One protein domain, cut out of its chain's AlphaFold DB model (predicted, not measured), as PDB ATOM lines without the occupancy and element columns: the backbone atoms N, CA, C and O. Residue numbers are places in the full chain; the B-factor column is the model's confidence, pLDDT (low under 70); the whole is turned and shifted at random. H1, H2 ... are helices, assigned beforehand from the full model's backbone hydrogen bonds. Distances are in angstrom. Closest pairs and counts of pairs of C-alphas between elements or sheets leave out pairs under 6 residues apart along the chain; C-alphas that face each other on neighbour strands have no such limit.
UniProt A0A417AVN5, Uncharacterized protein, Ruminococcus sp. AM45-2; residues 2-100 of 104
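What this domain is: This is residues 2 to 100 of the 104 residues of an uncharacterized protein of Ruminococcus sp. AM45-2 (UniProt A0A417AVN5). A loose cluster of short helices surrounds H2, which sits in the middle, with the longest helix, H5, packed steeply across it; H1 lies far out at the end of a long arm, residues 11 to 22, and residues 9 to 14 stick out. The printed part has 99 residues with seven named helices, H1 to H7 in chain order, and no named strand. The class is all helix, with 49 of the 99 residues in named elements. The whole is loose, with a radius of gyration of the C-alphas of 15.9 A and spans of 49 by 38 by 25 A.

Where its parts are: H1, residues 2 to 10, begins with C-alpha 2 at (58.524, -50.498, -5.825) and is 12.3 A long. H2 is residues 23 to 29, 10.0 A. H3 is residues 38 to 41 and H4 residues 43 to 46. H5, residues 55 to 67, is 17.9 A long. H6 is residues 81 to 84. H7, residues 86 to 93, is 10.4 A long and ends with C-alpha 93 at (53.389, -42.111, -32.692).

How they stand to each other: H2 is the hub. It touches H5 at a steep tilt of 64 degrees, the same way; the closest C-alphas, of Glu 24 and Tyr 59, are 5.8 A apart. H2 touches H3, closest at the C-alphas of Arg 29 and Thr 40, 6.9 A. H2 and H7 only just touch, with 3 pairs of C-alphas within 8 A, the closest those of Leu 27 and Ile 92, 6.4 A; they stand about perpendicular, at 74 degrees. H4 is close but not clearly touching H5, with the C-alphas of Thr 43 and Trp 55 closest, 7.3 A. H6 is close but not clearly touching H7, with Tyr 83 and Phe 89 closest, C-alphas 6.2 A apart. H1 and H2 are apart. Every O i to N i+4 pair is within hydrogen-bond range in H1, H2, H5 and H7; H3, H4 and H6 are too short for such a pair.

The domain as a whole: The two C-alphas farthest apart, of Arg 12 and Asn 69, are 49.6 A apart. The printed part has no cut. The links H1 to H2 and H5 to H6 are long. Mean pLDDT of the printed part is 88.8, and residue 35 is under 70.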
ATOM      1  N   GLN A   2      57.389 -49.732  -6.389       71.00
ATOM      2  CA  GLN A   2      58.524 -50.498  -5.825       71.00
ATOM      3  C   GLN A   2      58.916 -51.753  -6.627       71.00
ATOM      4  O   GLN A   2      60.088 -51.936  -6.923       71.00
ATOM      5  N   HIS A   3      57.945 -52.562  -7.052       70.50
ATOM      6  CA  HIS A   3      58.207 -53.792  -7.812       70.50
ATOM      7  C   HIS A   3      58.798 -53.521  -9.206       70.50
ATOM      8  O   HIS A   3      59.696 -54.231  -9.644       70.50
ATOM      9  N   VAL A   4      58.346 -52.455  -9.877       73.88
ATOM     10  CA  VAL A   4      58.888 -52.014 -11.176       73.88
ATOM     11  C   VAL A   4      60.328 -51.528 -11.006       73.88
ATOM     12  O   VAL A   4      61.202 -51.900 -11.781       73.88
ATOM     13  N   MET A   5      60.594 -50.751  -9.953       77.56
ATOM     14  CA  MET A   5      61.938 -50.248  -9.656       77.56
ATOM     15  C   MET A   5      62.905 -51.373  -9.275       77.56
ATOM     16  O   MET A   5      64.067 -51.330  -9.670       77.56
ATOM     17  N   GLN A   6      62.432 -52.387  -8.548       78.06
ATOM     18  CA  GLN A   6      63.211 -53.578  -8.216       78.06
ATOM     19  C   GLN A   6      63.568 -54.368  -9.484       78.06
ATOM     20  O   GLN A   6      64.733 -54.666  -9.720       78.06
ATOM     21  N   TYR A   7      62.593 -54.587 -10.367       76.81
ATOM     22  CA  TYR A   7      62.807 -55.278 -11.639       76.81
ATOM     23  C   TYR A   7      63.797 -54.552 -12.566       76.81
ATOM     24  O   TYR A   7      64.610 -55.194 -13.234       76.81
ATOM     25  N   ILE A   8      63.769 -53.210 -12.577       77.38
ATOM     26  CA  ILE A   8      64.740 -52.382 -13.311       77.38
ATOM     27  C   ILE A   8      66.157 -52.553 -12.750       77.38
ATOM     28  O   ILE A   8      67.109 -52.591 -13.522       77.38
ATOM     29  N   ARG A   9      66.306 -52.661 -11.424       76.50
ATOM     30  CA  ARG A   9      67.612 -52.846 -10.770       76.50
ATOM     31  C   ARG A   9      68.195 -54.240 -10.994       76.50
ATOM     32  O   ARG A   9      69.402 -54.360 -11.174       76.50
ATOM     33  N   ASP A  10      67.347 -55.264 -10.990       80.62
ATOM     34  CA  ASP A  10      67.780 -56.666 -11.048       80.62
ATOM     35  C   ASP A  10      68.062 -57.142 -12.489       80.62
ATOM     36  O   ASP A  10      68.739 -58.149 -12.710       80.62
ATOM     37  N   THR A  11      67.587 -56.400 -13.493       76.81
ATOM     38  CA  THR A  11      67.780 -56.710 -14.914       76.81
ATOM     39  C   THR A  11      69.027 -56.019 -15.480       76.81
ATOM     40  O   THR A  11      69.186 -54.810 -15.369       76.81
ATOM     41  N   ARG A  12      69.893 -56.765 -16.185       72.94
ATOM     42  CA  ARG A  12      71.044 -56.201 -16.933       72.94
ATOM     43  C   ARG A  12      70.678 -55.599 -18.300       72.94
ATOM     44  O   ARG A  12      71.535 -55.019 -18.962       72.94
ATOM     45  N   ASN A  13      69.436 -55.768 -18.746       75.38
ATOM     46  CA  ASN A  13      68.955 -55.263 -20.032       75.38
ATOM     47  C   ASN A  13      68.601 -53.774 -19.956       75.38
ATOM     48  O   ASN A  13      68.157 -53.271 -18.925       75.38
ATOM     49  N   LYS A  14      68.726 -53.078 -21.090       76.31
ATOM     50  CA  LYS A  14      68.300 -51.682 -21.232       76.31
ATOM     51  C   LYS A  14      66.769 -51.605 -21.178       76.31
ATOM     52  O   LYS A  14      66.102 -51.942 -22.152       76.31
ATOM     53  N   ILE A  15      66.225 -51.166 -20.045       79.00
ATOM     54  CA  ILE A  15      64.788 -50.919 -19.860       79.00
ATOM     55  C   ILE A  15      64.505 -49.436 -20.098       79.00
ATOM     56  O   ILE A  15      65.198 -48.570 -19.568       79.00
ATOM     57  N   VAL A  16      63.471 -49.147 -20.887       77.94
ATOM     58  CA  VAL A  16      62.964 -47.791 -21.104       77.94
ATOM     59  C   VAL A  16      61.556 -47.728 -20.537       77.94
ATOM     60  O   VAL A  16      60.671 -48.450 -20.990       77.94
ATOM     61  N   LEU A  17      61.362 -46.881 -19.526       79.00
ATOM     62  CA  LEU A  17      60.056 -46.628 -18.933       79.00
ATOM     63  C   LEU A  17      59.488 -45.340 -19.526       79.00
ATOM     64  O   LEU A  17      60.104 -44.282 -19.408       79.00
ATOM     65  N   TYR A  18      58.313 -45.435 -20.136       81.62
ATOM     66  CA  TYR A  18      57.538 -44.283 -20.575       81.62
ATOM     67  C   TYR A  18      56.202 -44.288 -19.841       81.62
ATOM     68  O   TYR A  18      55.414 -45.220 -19.983       81.62
ATOM     69  N   ALA A  19      55.986 -43.261 -19.028       80.25
ATOM     70  CA  ALA A  19      54.755 -43.037 -18.290       80.25
ATOM     71  C   ALA A  19      54.231 -41.654 -18.694       80.25
ATOM     72  O   ALA A  19      54.596 -40.672 -18.048       80.25
ATOM     73  N   PRO A  20      53.473 -41.550 -19.802       76.31
ATOM     74  CA  PRO A  20      52.813 -40.297 -20.132       76.31
ATOM     75  C   PRO A  20      51.803 -39.951 -19.038       76.31
ATOM     76  O   PRO A  20      51.254 -40.846 -18.395       76.31
ATOM     77  N   GLU A  21      51.526 -38.661 -18.875       81.25
ATOM     78  CA  GLU A  21      50.519 -38.149 -17.948       81.25
ATOM     79  C   GLU A  21      49.159 -38.821 -18.179       81.25
ATOM     80  O   GLU A  21      48.501 -39.224 -17.225       81.25
ATOM     81  N   SER A  22      48.762 -38.977 -19.446       90.62
ATOM     82  CA  SER A  22      47.632 -39.805 -19.869       90.62
ATOM     83  C   SER A  22      47.670 -40.083 -21.378       90.62
ATOM     84  O   SER A  22      48.493 -39.530 -22.113       90.62
ATOM     85  N   PHE A  23      46.760 -40.929 -21.873       91.75
ATOM     86  CA  PHE A  23      46.581 -41.109 -23.317       91.75
ATOM     87  C   PHE A  23      45.971 -39.860 -23.974       91.75
ATOM     88  O   PHE A  23      46.352 -39.479 -25.076       91.75
ATOM     89  N   GLU A  24      45.062 -39.178 -23.281       94.00
ATOM     90  CA  GLU A  24      44.435 -37.937 -23.734       94.00
ATOM     91  C   GLU A  24      45.467 -36.830 -23.961       94.00
ATOM     92  O   GLU A  24      45.423 -36.152 -24.986       94.00
ATOM     93  N   TYR A  25      46.450 -36.704 -23.063       93.94
ATOM     94  CA  TYR A  25      47.583 -35.801 -23.249       93.94
ATOM     95  C   TYR A  25      48.307 -36.068 -24.578       93.94
ATOM     96  O   TYR A  25      48.581 -35.136 -25.335       93.94
ATOM     97  N   LEU A  26      48.550 -37.339 -24.916       92.81
ATOM     98  CA  LEU A  26      49.194 -37.725 -26.175       92.81
ATOM     99  C   LEU A  26      48.383 -37.277 -27.400       92.81
ATOM    100  O   LEU A  26      48.955 -36.773 -28.367       92.81
ATOM    101  N   LEU A  27      47.056 -37.434 -27.359       93.44
ATOM    102  CA  LEU A  27      46.166 -37.016 -28.445       93.44
ATOM    103  C   LEU A  27      46.156 -35.496 -28.638       93.44
ATOM    104  O   LEU A  27      46.213 -35.027 -29.775       93.44
ATOM    105  N   LEU A  28      46.130 -34.739 -27.538       93.88
ATOM    106  CA  LEU A  28      46.197 -33.276 -27.554       93.88
ATOM    107  C   LEU A  28      47.540 -32.795 -28.125       93.88
ATOM    108  O   LEU A  28      47.580 -31.931 -28.999       93.88
ATOM    109  N   ARG A  29      48.651 -33.419 -27.712       92.44
ATOM    110  CA  ARG A  29      49.997 -33.135 -28.243       92.44
ATOM    111  C   ARG A  29      50.138 -33.458 -29.727       92.44
ATOM    112  O   ARG A  29      50.822 -32.734 -30.444       92.44
ATOM    113  N   ALA A  30      49.493 -34.524 -30.200       92.44
ATOM    114  CA  ALA A  30      49.536 -34.929 -31.604       92.44
ATOM    115  C   ALA A  30      48.846 -33.927 -32.547       92.44
ATOM    116  O   ALA A  30      49.033 -34.022 -33.764       92.44
ATOM    117  N   ASN A  31      48.057 -32.990 -32.003       90.81
ATOM    118  CA  ASN A  31      47.362 -31.927 -32.731       90.81
ATOM    119  C   ASN A  31      46.616 -32.460 -33.973       90.81
ATOM    120  O   ASN A  31      46.730 -31.948 -35.090       90.81
ATOM    121  N   ILE A  32      45.918 -33.587 -33.793       89.94
ATOM    122  CA  ILE A  32      45.035 -34.173 -34.816       89.94
ATOM    123  C   ILE A  32      43.714 -33.410 -34.873       89.94
ATOM    124  O   ILE A  32      43.116 -33.273 -35.938       89.94
ATOM    125  N   ILE A  33      43.283 -32.921 -33.714       86.06
ATOM    126  CA  ILE A  33      42.132 -32.049 -33.535       86.06
ATOM    127  C   ILE A  33      42.695 -30.630 -33.447       86.06
ATOM    128  O   ILE A  33      43.642 -30.398 -32.693       86.06
ATOM    129  N   ASP A  34      42.166 -29.705 -34.240       77.75
ATOM    130  CA  ASP A  34      42.728 -28.357 -34.362       77.75
ATOM    131  C   ASP A  34      42.848 -27.642 -33.006       77.75
ATOM    132  O   ASP A  34      41.951 -27.722 -32.167       77.75
ATOM    133  N   LYS A  35      43.957 -26.912 -32.819       69.31
ATOM    134  CA  LYS A  35      44.247 -26.065 -31.641       69.31
ATOM    135  C   LYS A  35      44.249 -26.800 -30.296       69.31
ATOM    136  O   LYS A  35      44.044 -26.189 -29.249       69.31
ATOM    137  N   THR A  36      44.508 -28.105 -30.296       79.38
ATOM    138  CA  THR A  36      44.533 -28.887 -29.052       79.38
ATOM    139  C   THR A  36      45.899 -28.938 -28.382       79.38
ATOM    140  O   THR A  36      45.958 -29.139 -27.174       79.38
ATOM    141  N   SER A  37      46.998 -28.684 -29.098       81.38
ATOM    142  CA  SER A  37      48.341 -28.744 -28.502       81.38
ATOM    143  C   SER A  37      48.600 -27.647 -27.463       81.38
ATOM    144  O   SER A  37      49.231 -27.920 -26.443       81.38
ATOM    145  N   GLU A  38      48.066 -26.438 -27.661       86.56
ATOM    146  CA  GLU A  38      48.254 -25.296 -26.745       86.56
ATOM    147  C   GLU A  38      47.698 -25.566 -25.336       86.56
ATOM    148  O   GLU A  38      48.230 -25.064 -24.344       86.56
ATOM    149  N   VAL A  39      46.661 -26.409 -25.222       91.81
ATOM    150  CA  VAL A  39      46.040 -26.748 -23.931       91.81
ATOM    151  C   VAL A  39      47.021 -27.458 -22.997       91.81
ATOM    152  O   VAL A  39      46.941 -27.308 -21.778       91.81
ATOM    153  N   THR A  40      47.967 -28.210 -23.569       91.19
ATOM    154  CA  THR A  40      48.974 -28.968 -22.816       91.19
ATOM    155  C   THR A  40      50.091 -28.081 -22.272       91.19
ATOM    156  O   THR A  40      50.733 -28.431 -21.288       91.19
ATOM    157  N   GLU A  41      50.309 -26.913 -22.879       91.31
ATOM    158  CA  GLU A  41      51.288 -25.924 -22.414       91.31
ATOM    159  C   GLU A  41      50.688 -25.013 -21.336       91.31
ATOM    160  O   GLU A  41      51.376 -24.605 -20.404       91.31
ATOM    161  N   LYS A  42      49.380 -24.741 -21.428       93.25
ATOM    162  CA  LYS A  42      48.632 -23.872 -20.504       93.25
ATOM    163  C   LYS A  42      47.772 -24.639 -19.505       93.25
ATOM    164  O   LYS A  42      46.842 -24.084 -18.926       93.25
ATOM    165  N   THR A  43      48.056 -25.919 -19.278       93.25
ATOM    166  CA  THR A  43      47.218 -26.763 -18.411       93.25
ATOM    167  C   THR A  43      47.092 -26.192 -17.005       93.25
ATOM    168  O   THR A  43      46.007 -26.219 -16.440       93.25
ATOM    169  N   TYR A  44      48.160 -25.607 -16.460       91.88
ATOM    170  CA  TYR A  44      48.122 -24.980 -15.136       91.88
ATOM    171  C   TYR A  44      47.175 -23.768 -15.053       91.88
ATOM    172  O   TYR A  44      46.705 -23.450 -13.966       91.88
ATOM    173  N   GLU A  45      46.902 -23.095 -16.175       94.25
ATOM    174  CA  GLU A  45      45.974 -21.957 -16.250       94.25
ATOM    175  C   GLU A  45      44.531 -22.420 -16.460       94.25
ATOM    176  O   GLU A  45      43.599 -21.796 -15.957       94.25
ATOM    177  N   LEU A  46      44.350 -23.499 -17.225       93.19
ATOM    178  CA  LEU A  46      43.044 -23.957 -17.701       93.19
ATOM    179  C   LEU A  46      42.410 -25.033 -16.803       93.19
ATOM    180  O   LEU A  46      41.185 -25.120 -16.726       93.19
ATOM    181  N   ALA A  47      43.217 -25.853 -16.127       94.69
ATOM    182  CA  ALA A  47      42.741 -26.935 -15.271       94.69
ATOM    183  C   ALA A  47      42.390 -26.409 -13.869       94.69
ATOM    184  O   ALA A  47      43.217 -26.397 -12.954       94.69
ATOM    185  N   ASP A  48      41.137 -25.985 -13.692       94.81
ATOM    186  CA  ASP A  48      40.613 -25.568 -12.391       94.81
ATOM    187  C   ASP A  48      40.517 -26.766 -11.431       94.81
ATOM    188  O   ASP A  48      39.668 -27.642 -11.588       94.81
ATOM    189  N   SER A  49      41.365 -26.773 -10.398       93.44
ATOM    190  CA  SER A  49      41.390 -27.818  -9.358       93.44
ATOM    191  C   SER A  49      40.081 -27.974  -8.570       93.44
ATOM    192  O   SER A  49      39.880 -28.994  -7.915       93.44
ATOM    193  N   ARG A  50      39.172 -26.989  -8.618       95.69
ATOM    194  CA  ARG A  50      37.819 -27.125  -8.051       95.69
ATOM    195  C   ARG A  50      36.907 -27.987  -8.920       95.69
ATOM    196  O   ARG A  50      35.938 -28.534  -8.405       95.69
ATOM    197  N   GLN A  51      37.186 -28.050 -10.219       95.56
ATOM    198  CA  GLN A  51      36.388 -28.775 -11.207       95.56
ATOM    199  C   GLN A  51      36.994 -30.133 -11.540       95.56
ATOM    200  O   GLN A  51      36.245 -31.085 -11.738       95.56
ATOM    201  N   TYR A  52      38.325 -30.214 -11.581       96.31
ATOM    202  CA  TYR A  52      39.048 -31.409 -11.990       96.31
ATOM    203  C   TYR A  52      40.018 -31.870 -10.912       96.31
ATOM    204  O   TYR A  52      40.866 -31.104 -10.453       96.31
ATOM    205  N   PHE A  53      39.941 -33.149 -10.550       93.75
ATOM    206  CA  PHE A  53      40.860 -33.733  -9.569       93.75
ATOM    207  C   PHE A  53      42.293 -33.872 -10.109       93.75
ATOM    208  O   PHE A  53      43.265 -33.834  -9.352       93.75
ATOM    209  N   SER A  54      42.442 -34.047 -11.422       94.31
ATOM    210  CA  SER A  54      43.732 -34.242 -12.079       94.31
ATOM    211  C   SER A  54      43.751 -33.633 -13.478       94.31
ATOM    212  O   SER A  54      42.712 -33.372 -14.087       94.31
ATOM    213  N   TRP A  55      44.955 -33.459 -14.025       94.88
ATOM    214  CA  TRP A  55      45.120 -33.056 -15.421       94.88
ATOM    215  C   TRP A  55      44.544 -34.084 -16.395       94.88
ATOM    216  O   TRP A  55      43.990 -33.696 -17.415       94.88
ATOM    217  N   GLU A  56      44.602 -35.380 -16.075       94.31
ATOM    218  CA  GLU A  56      43.972 -36.423 -16.894       94.31
ATOM    219  C   GLU A  56      42.454 -36.213 -17.009       94.31
ATOM    220  O   GLU A  56      41.887 -36.343 -18.100       94.31
ATOM    221  N   GLU A  57      41.791 -35.876 -15.901       95.00
ATOM    222  CA  GLU A  57      40.349 -35.624 -15.884       95.00
ATOM    223  C   GLU A  57      39.995 -34.386 -16.714       95.00
ATOM    224  O   GLU A  57      39.088 -34.439 -17.550       95.00
ATOM    225  N   PHE A  58      40.787 -33.319 -16.575       96.00
ATOM    226  CA  PHE A  58      40.688 -32.125 -17.408       96.00
ATOM    227  C   PHE A  58      40.873 -32.439 -18.902       96.00
ATOM    228  O   PHE A  58      40.012 -32.098 -19.710       96.00
ATOM    229  N   TYR A  59      41.944 -33.141 -19.287       95.44
ATOM    230  CA  TYR A  59      42.205 -33.505 -20.685       95.44
ATOM    231  C   TYR A  59      41.091 -34.369 -21.276       95.44
ATOM    232  O   TYR A  59      40.717 -34.189 -22.435       95.44
ATOM    233  N   THR A  60      40.535 -35.283 -20.477       95.31
ATOM    234  CA  THR A  60      39.390 -36.104 -20.881       95.31
ATOM    235  C   THR A  60      38.174 -35.231 -21.180       95.31
ATOM    236  O   THR A  60      37.580 -35.359 -22.251       95.31
ATOM    237  N   ALA A  61      37.812 -34.333 -20.259       95.38
ATOM    238  CA  ALA A  61      36.674 -33.436 -20.429       95.38
ATOM    239  C   ALA A  61      36.859 -32.518 -21.646       95.38
ATOM    240  O   ALA A  61      35.966 -32.432 -22.490       95.38
ATOM    241  N   TYR A  62      38.046 -31.924 -21.781       94.62
ATOM    242  CA  TYR A  62      38.396 -31.046 -22.891       94.62
ATOM    243  C   TYR A  62      38.297 -31.768 -24.242       94.62
ATOM    244  O   TYR A  62      37.643 -31.273 -25.156       94.62
ATOM    245  N   LEU A  63      38.869 -32.972 -24.378       94.50
ATOM    246  CA  LEU A  63      38.763 -33.753 -25.617       94.50
ATOM    247  C   LEU A  63      37.317 -34.096 -25.967       94.50
ATOM    248  O   LEU A  63      36.931 -33.967 -27.129       94.50
ATOM    249  N   ILE A  64      36.514 -34.534 -24.993       94.75
ATOM    250  CA  ILE A  64      35.098 -34.850 -25.221       94.75
ATOM    251  C   ILE A  64      34.356 -33.615 -25.732       94.75
ATOM    252  O   ILE A  64      33.583 -33.723 -26.680       94.75
ATOM    253  N   GLU A  65      34.595 -32.449 -25.133       94.00
ATOM    254  CA  GLU A  65      33.955 -31.197 -25.534       94.00
ATOM    255  C   GLU A  65      34.370 -30.770 -26.946       94.00
ATOM    256  O   GLU A  65      33.505 -30.566 -27.798       94.00
ATOM    257  N   GLN A  66      35.676 -30.709 -27.223       92.81
ATOM    258  CA  GLN A  66      36.204 -30.228 -28.507       92.81
ATOM    259  C   GLN A  66      35.865 -31.145 -29.686       92.81
ATOM    260  O   GLN A  66      35.831 -30.708 -30.834       92.81
ATOM    261  N   THR A  67      35.626 -32.428 -29.423       93.75
ATOM    262  CA  THR A  67      35.366 -33.414 -30.476       93.75
ATOM    263  C   THR A  67      33.901 -33.831 -30.581       93.75
ATOM    264  O   THR A  67      33.553 -34.596 -31.487       93.75
ATOM    265  N   ARG A  68      33.029 -33.330 -29.699       94.31
ATOM    266  CA  ARG A  68      31.599 -33.656 -29.685       94.31
ATOM    267  C   ARG A  68      30.963 -33.381 -31.048       94.31
ATOM    268  O   ARG A  68      31.153 -32.313 -31.620       94.31
ATOM    269  N   ASN A  69      30.164 -34.327 -31.549       92.75
ATOM    270  CA  ASN A  69      29.495 -34.228 -32.853       92.75
ATOM    271  C   ASN A  69      30.455 -34.091 -34.055       92.75
ATOM    272  O   ASN A  69      30.050 -33.628 -35.120       92.75
ATOM    273  N   THR A  70      31.717 -34.509 -33.915       92.38
ATOM    274  CA  THR A  70      32.686 -34.544 -35.021       92.38
ATOM    275  C   THR A  70      33.068 -35.980 -35.389       92.38
ATOM    276  O   THR A  70      32.821 -36.942 -34.651       92.38
ATOM    277  N   ILE A  71      33.754 -36.139 -36.524       92.06
ATOM    278  CA  ILE A  71      34.374 -37.419 -36.904       92.06
ATOM    279  C   ILE A  71      35.457 -37.867 -35.904       92.06
ATOM    280  O   ILE A  71      35.782 -39.048 -35.848       92.06
ATOM    281  N   TYR A  72      35.973 -36.940 -35.089       93.31
ATOM    282  CA  TYR A  72      36.989 -37.179 -34.068       93.31
ATOM    283  C   TYR A  72      36.414 -37.378 -32.666       93.31
ATOM    284  O   TYR A  72      37.183 -37.423 -31.718       93.31
ATOM    285  N   GLU A  73      35.098 -37.487 -32.495       94.75
ATOM    286  CA  GLU A  73      34.488 -37.621 -31.164       94.75
ATOM    287  C   GLU A  73      35.195 -38.656 -30.280       94.75
ATOM    288  O   GLU A  73      35.329 -39.833 -30.635       94.75
ATOM    289  N   TYR A  74      35.680 -38.172 -29.138       95.19
ATOM    290  CA  TYR A  74      36.497 -38.929 -28.211       95.19
ATOM    291  C   TYR A  74      35.636 -39.745 -27.245       95.19
ATOM    292  O   TYR A  74      34.664 -39.260 -26.668       95.19
ATOM    293  N   SER A  75      36.033 -40.999 -27.030       92.81
ATOM    294  CA  SER A  75      35.463 -41.879 -26.017       92.81
ATOM    295  C   SER A  75      36.562 -42.721 -25.393       92.81
ATOM    296  O   SER A  75      37.247 -43.481 -26.079       92.81
ATOM    297  N   LYS A  76      36.667 -42.653 -24.064       89.81
ATOM    298  CA  LYS A  76      37.655 -43.412 -23.282       89.81
ATOM    299  C   LYS A  76      37.478 -44.932 -23.403       89.81
ATOM    300  O   LYS A  76      38.411 -45.687 -23.165       89.81
ATOM    301  N   LYS A  77      36.281 -45.394 -23.786       91.88
ATOM    302  CA  LYS A  77      35.983 -46.823 -23.985       91.88
ATOM    303  C   LYS A  77      36.458 -47.341 -25.340       91.88
ATOM    304  O   LYS A  77      36.877 -48.490 -25.434       91.88
ATOM    305  N   LYS A  78      36.316 -46.535 -26.397       90.88
ATOM    306  CA  LYS A  78      36.651 -46.930 -27.767       90.88
ATOM    307  C   LYS A  78      36.959 -45.699 -28.609       90.88
ATOM    308  O   LYS A  78      36.090 -44.856 -28.816       90.88
ATOM    309  N   LEU A  79      38.172 -45.658 -29.146       91.38
ATOM    310  CA  LEU A  79      38.603 -44.633 -30.087       91.38
ATOM    311  C   LEU A  79      37.941 -44.853 -31.459       91.38
ATOM    312  O   LEU A  79      37.747 -45.995 -31.877       91.38
ATOM    313  N   LYS A  80      37.590 -43.770 -32.163       93.06
ATOM    314  CA  LYS A  80      37.058 -43.858 -33.532       93.06
ATOM    315  C   LYS A  80      38.155 -44.241 -34.531       93.06
ATOM    316  O   LYS A  80      39.313 -43.855 -34.376       93.06
ATOM    317  N   ASP A  81      37.768 -44.912 -35.613       94.19
ATOM    318  CA  ASP A  81      38.698 -45.385 -36.652       94.19
ATOM    319  C   ASP A  81      39.447 -44.238 -37.352       94.19
ATOM    320  O   ASP A  81      40.552 -44.421 -37.857       94.19
ATOM    321  N   THR A  82      38.905 -43.018 -37.324       93.06
ATOM    322  CA  THR A  82      39.553 -41.813 -37.865       93.06
ATOM    323  C   THR A  82      40.926 -41.549 -37.230       93.06
ATOM    324  O   THR A  82      41.840 -41.070 -37.909       93.06
ATOM    325  N   TYR A  83      41.117 -41.918 -35.959       92.25
ATOM    326  CA  TYR A  83      42.410 -41.827 -35.272       92.25
ATOM    327  C   TYR A  83      43.425 -42.873 -35.759       92.25
ATOM    328  O   TYR A  83      44.628 -42.654 -35.645       92.25
ATOM    329  N   LEU A  84      42.949 -43.983 -36.332       92.00
ATOM    330  CA  LEU A  84      43.763 -45.093 -36.839       92.00
ATOM    331  C   LEU A  84      44.187 -44.902 -38.302       92.00
ATOM    332  O   LEU A  84      44.945 -45.706 -38.841       92.00
ATOM    333  N   THR A  85      43.721 -43.838 -38.963       93.88
ATOM    334  CA  THR A  85      44.195 -43.493 -40.309       93.88
ATOM    335  C   THR A  85      45.706 -43.272 -40.298       93.88
ATOM    336  O   THR A  85      46.261 -42.710 -39.355       93.88
ATOM    337  N   SER A  86      46.396 -43.680 -41.365       91.50
ATOM    338  CA  SER A  86      47.867 -43.693 -41.407       91.50
ATOM    339  C   SER A  86      48.522 -42.326 -41.156       91.50
ATOM    340  O   SER A  86      49.662 -42.267 -40.694       91.50
ATOM    341  N   GLY A  87      47.834 -41.224 -41.466       92.06
ATOM    342  CA  GLY A  87      48.290 -39.870 -41.153       92.06
ATOM    343  C   GLY A  87      48.184 -39.550 -39.661       92.06
ATOM    344  O   GLY A  87      49.169 -39.139 -39.048       92.06
ATOM    345  N   ASN A  88      47.014 -39.785 -39.065       93.12
ATOM    346  CA  ASN A  88      46.762 -39.494 -37.653       93.12
ATOM    347  C   ASN A  88      47.551 -40.430 -36.737       93.12
ATOM    348  O   ASN A  88      48.199 -39.971 -35.801       93.12
ATOM    349  N   PHE A  89      47.607 -41.718 -37.073       92.00
ATOM    350  CA  PHE A  89      48.416 -42.691 -36.352       92.00
ATOM    351  C   PHE A  89      49.888 -42.255 -36.278       92.00
ATOM    352  O   PHE A  89      50.471 -42.220 -35.196       92.00
ATOM    353  N   ARG A  90      50.470 -41.804 -37.400       92.19
ATOM    354  CA  ARG A  90      51.849 -41.289 -37.427       92.19
ATOM    355  C   ARG A  90      52.043 -40.046 -36.561       92.19
ATOM    356  O   ARG A  90      53.076 -39.949 -35.903       92.19
ATOM    357  N   LYS A  91      51.069 -39.130 -36.519       92.88
ATOM    358  CA  LYS A  91      51.118 -37.950 -35.633       92.88
ATOM    359  C   LYS A  91      51.113 -38.328 -34.150       92.88
ATOM    360  O   LYS A  91      51.811 -37.691 -33.369       92.88
ATOM    361  N   ILE A  92      50.348 -39.353 -33.762       91.94
ATOM    362  CA  ILE A  92      50.307 -39.856 -32.376       91.94
ATOM    363  C   ILE A  92      51.641 -40.507 -32.026       91.94
ATOM    364  O   ILE A  92      52.263 -40.164 -31.025       91.94
ATOM    365  N   VAL A  93      52.117 -41.408 -32.888       91.62
ATOM    366  CA  VAL A  93      53.389 -42.111 -32.692       91.62
ATOM    367  C   VAL A  93      54.568 -41.141 -32.639       91.62
ATOM    368  O   VAL A  93      55.506 -41.372 -31.881       91.62
ATOM    369  N   SER A  94      54.538 -40.030 -33.385       91.94
ATOM    370  CA  SER A  94      55.621 -39.042 -33.345       91.94
ATOM    371  C   SER A  94      55.724 -38.291 -32.014       91.94
ATOM    372  O   SER A  94      56.745 -37.653 -31.784       91.94
ATOM    373  N   GLN A  95      54.702 -38.356 -31.150       90.88
ATOM    374  CA  GLN A  95      54.763 -37.801 -29.794       90.88
ATOM    375  C   GLN A  95      55.433 -38.751 -28.788       90.88
ATOM    376  O   GLN A  95      55.775 -38.337 -27.681       90.88
ATOM    377  N   LEU A  96      55.618 -40.023 -29.152       90.25
ATOM    378  CA  LEU A  96      56.265 -41.011 -28.295       90.25
ATOM    379  C   LEU A  96      57.799 -40.852 -28.330       90.25
ATOM    380  O   LEU A  96      58.359 -40.505 -29.375       90.25
ATOM    381  N   PRO A  97      58.510 -41.164 -27.230       88.00
ATOM    382  CA  PRO A  97      59.970 -41.212 -27.225       88.00
ATOM    383  C   PRO A  97      60.527 -42.174 -28.280       88.00
ATOM    384  O   PRO A  97      60.012 -43.276 -28.466       88.00
ATOM    385  N   GLU A  98      61.626 -41.791 -28.930       86.50
ATOM    386  CA  GLU A  98      62.283 -42.578 -29.987       86.50
ATOM    387  C   GLU A  98      62.568 -44.022 -29.561       86.50
ATOM    388  O   GLU A  98      62.328 -44.968 -30.306       86.50
ATOM    389  N   GLN A  99      62.994 -44.194 -28.315       83.62
ATOM    390  CA  GLN A  99      63.386 -45.470 -27.739       83.62
ATOM    391  C   GLN A  99      62.247 -46.501 -27.673       83.62
ATOM    392  O   GLN A  99      62.532 -47.690 -27.554       83.62
ATOM    393  N   ILE A 100      60.981 -46.067 -27.726       83.25
ATOM    394  CA  ILE A 100      59.807 -46.954 -27.697       83.25
ATOM    395  C   ILE A 100      59.049 -47.004 -29.030       83.25
ATOM    396  O   ILE A 100      58.090 -47.756 -29.152       83.25
TER     397      ILE A 100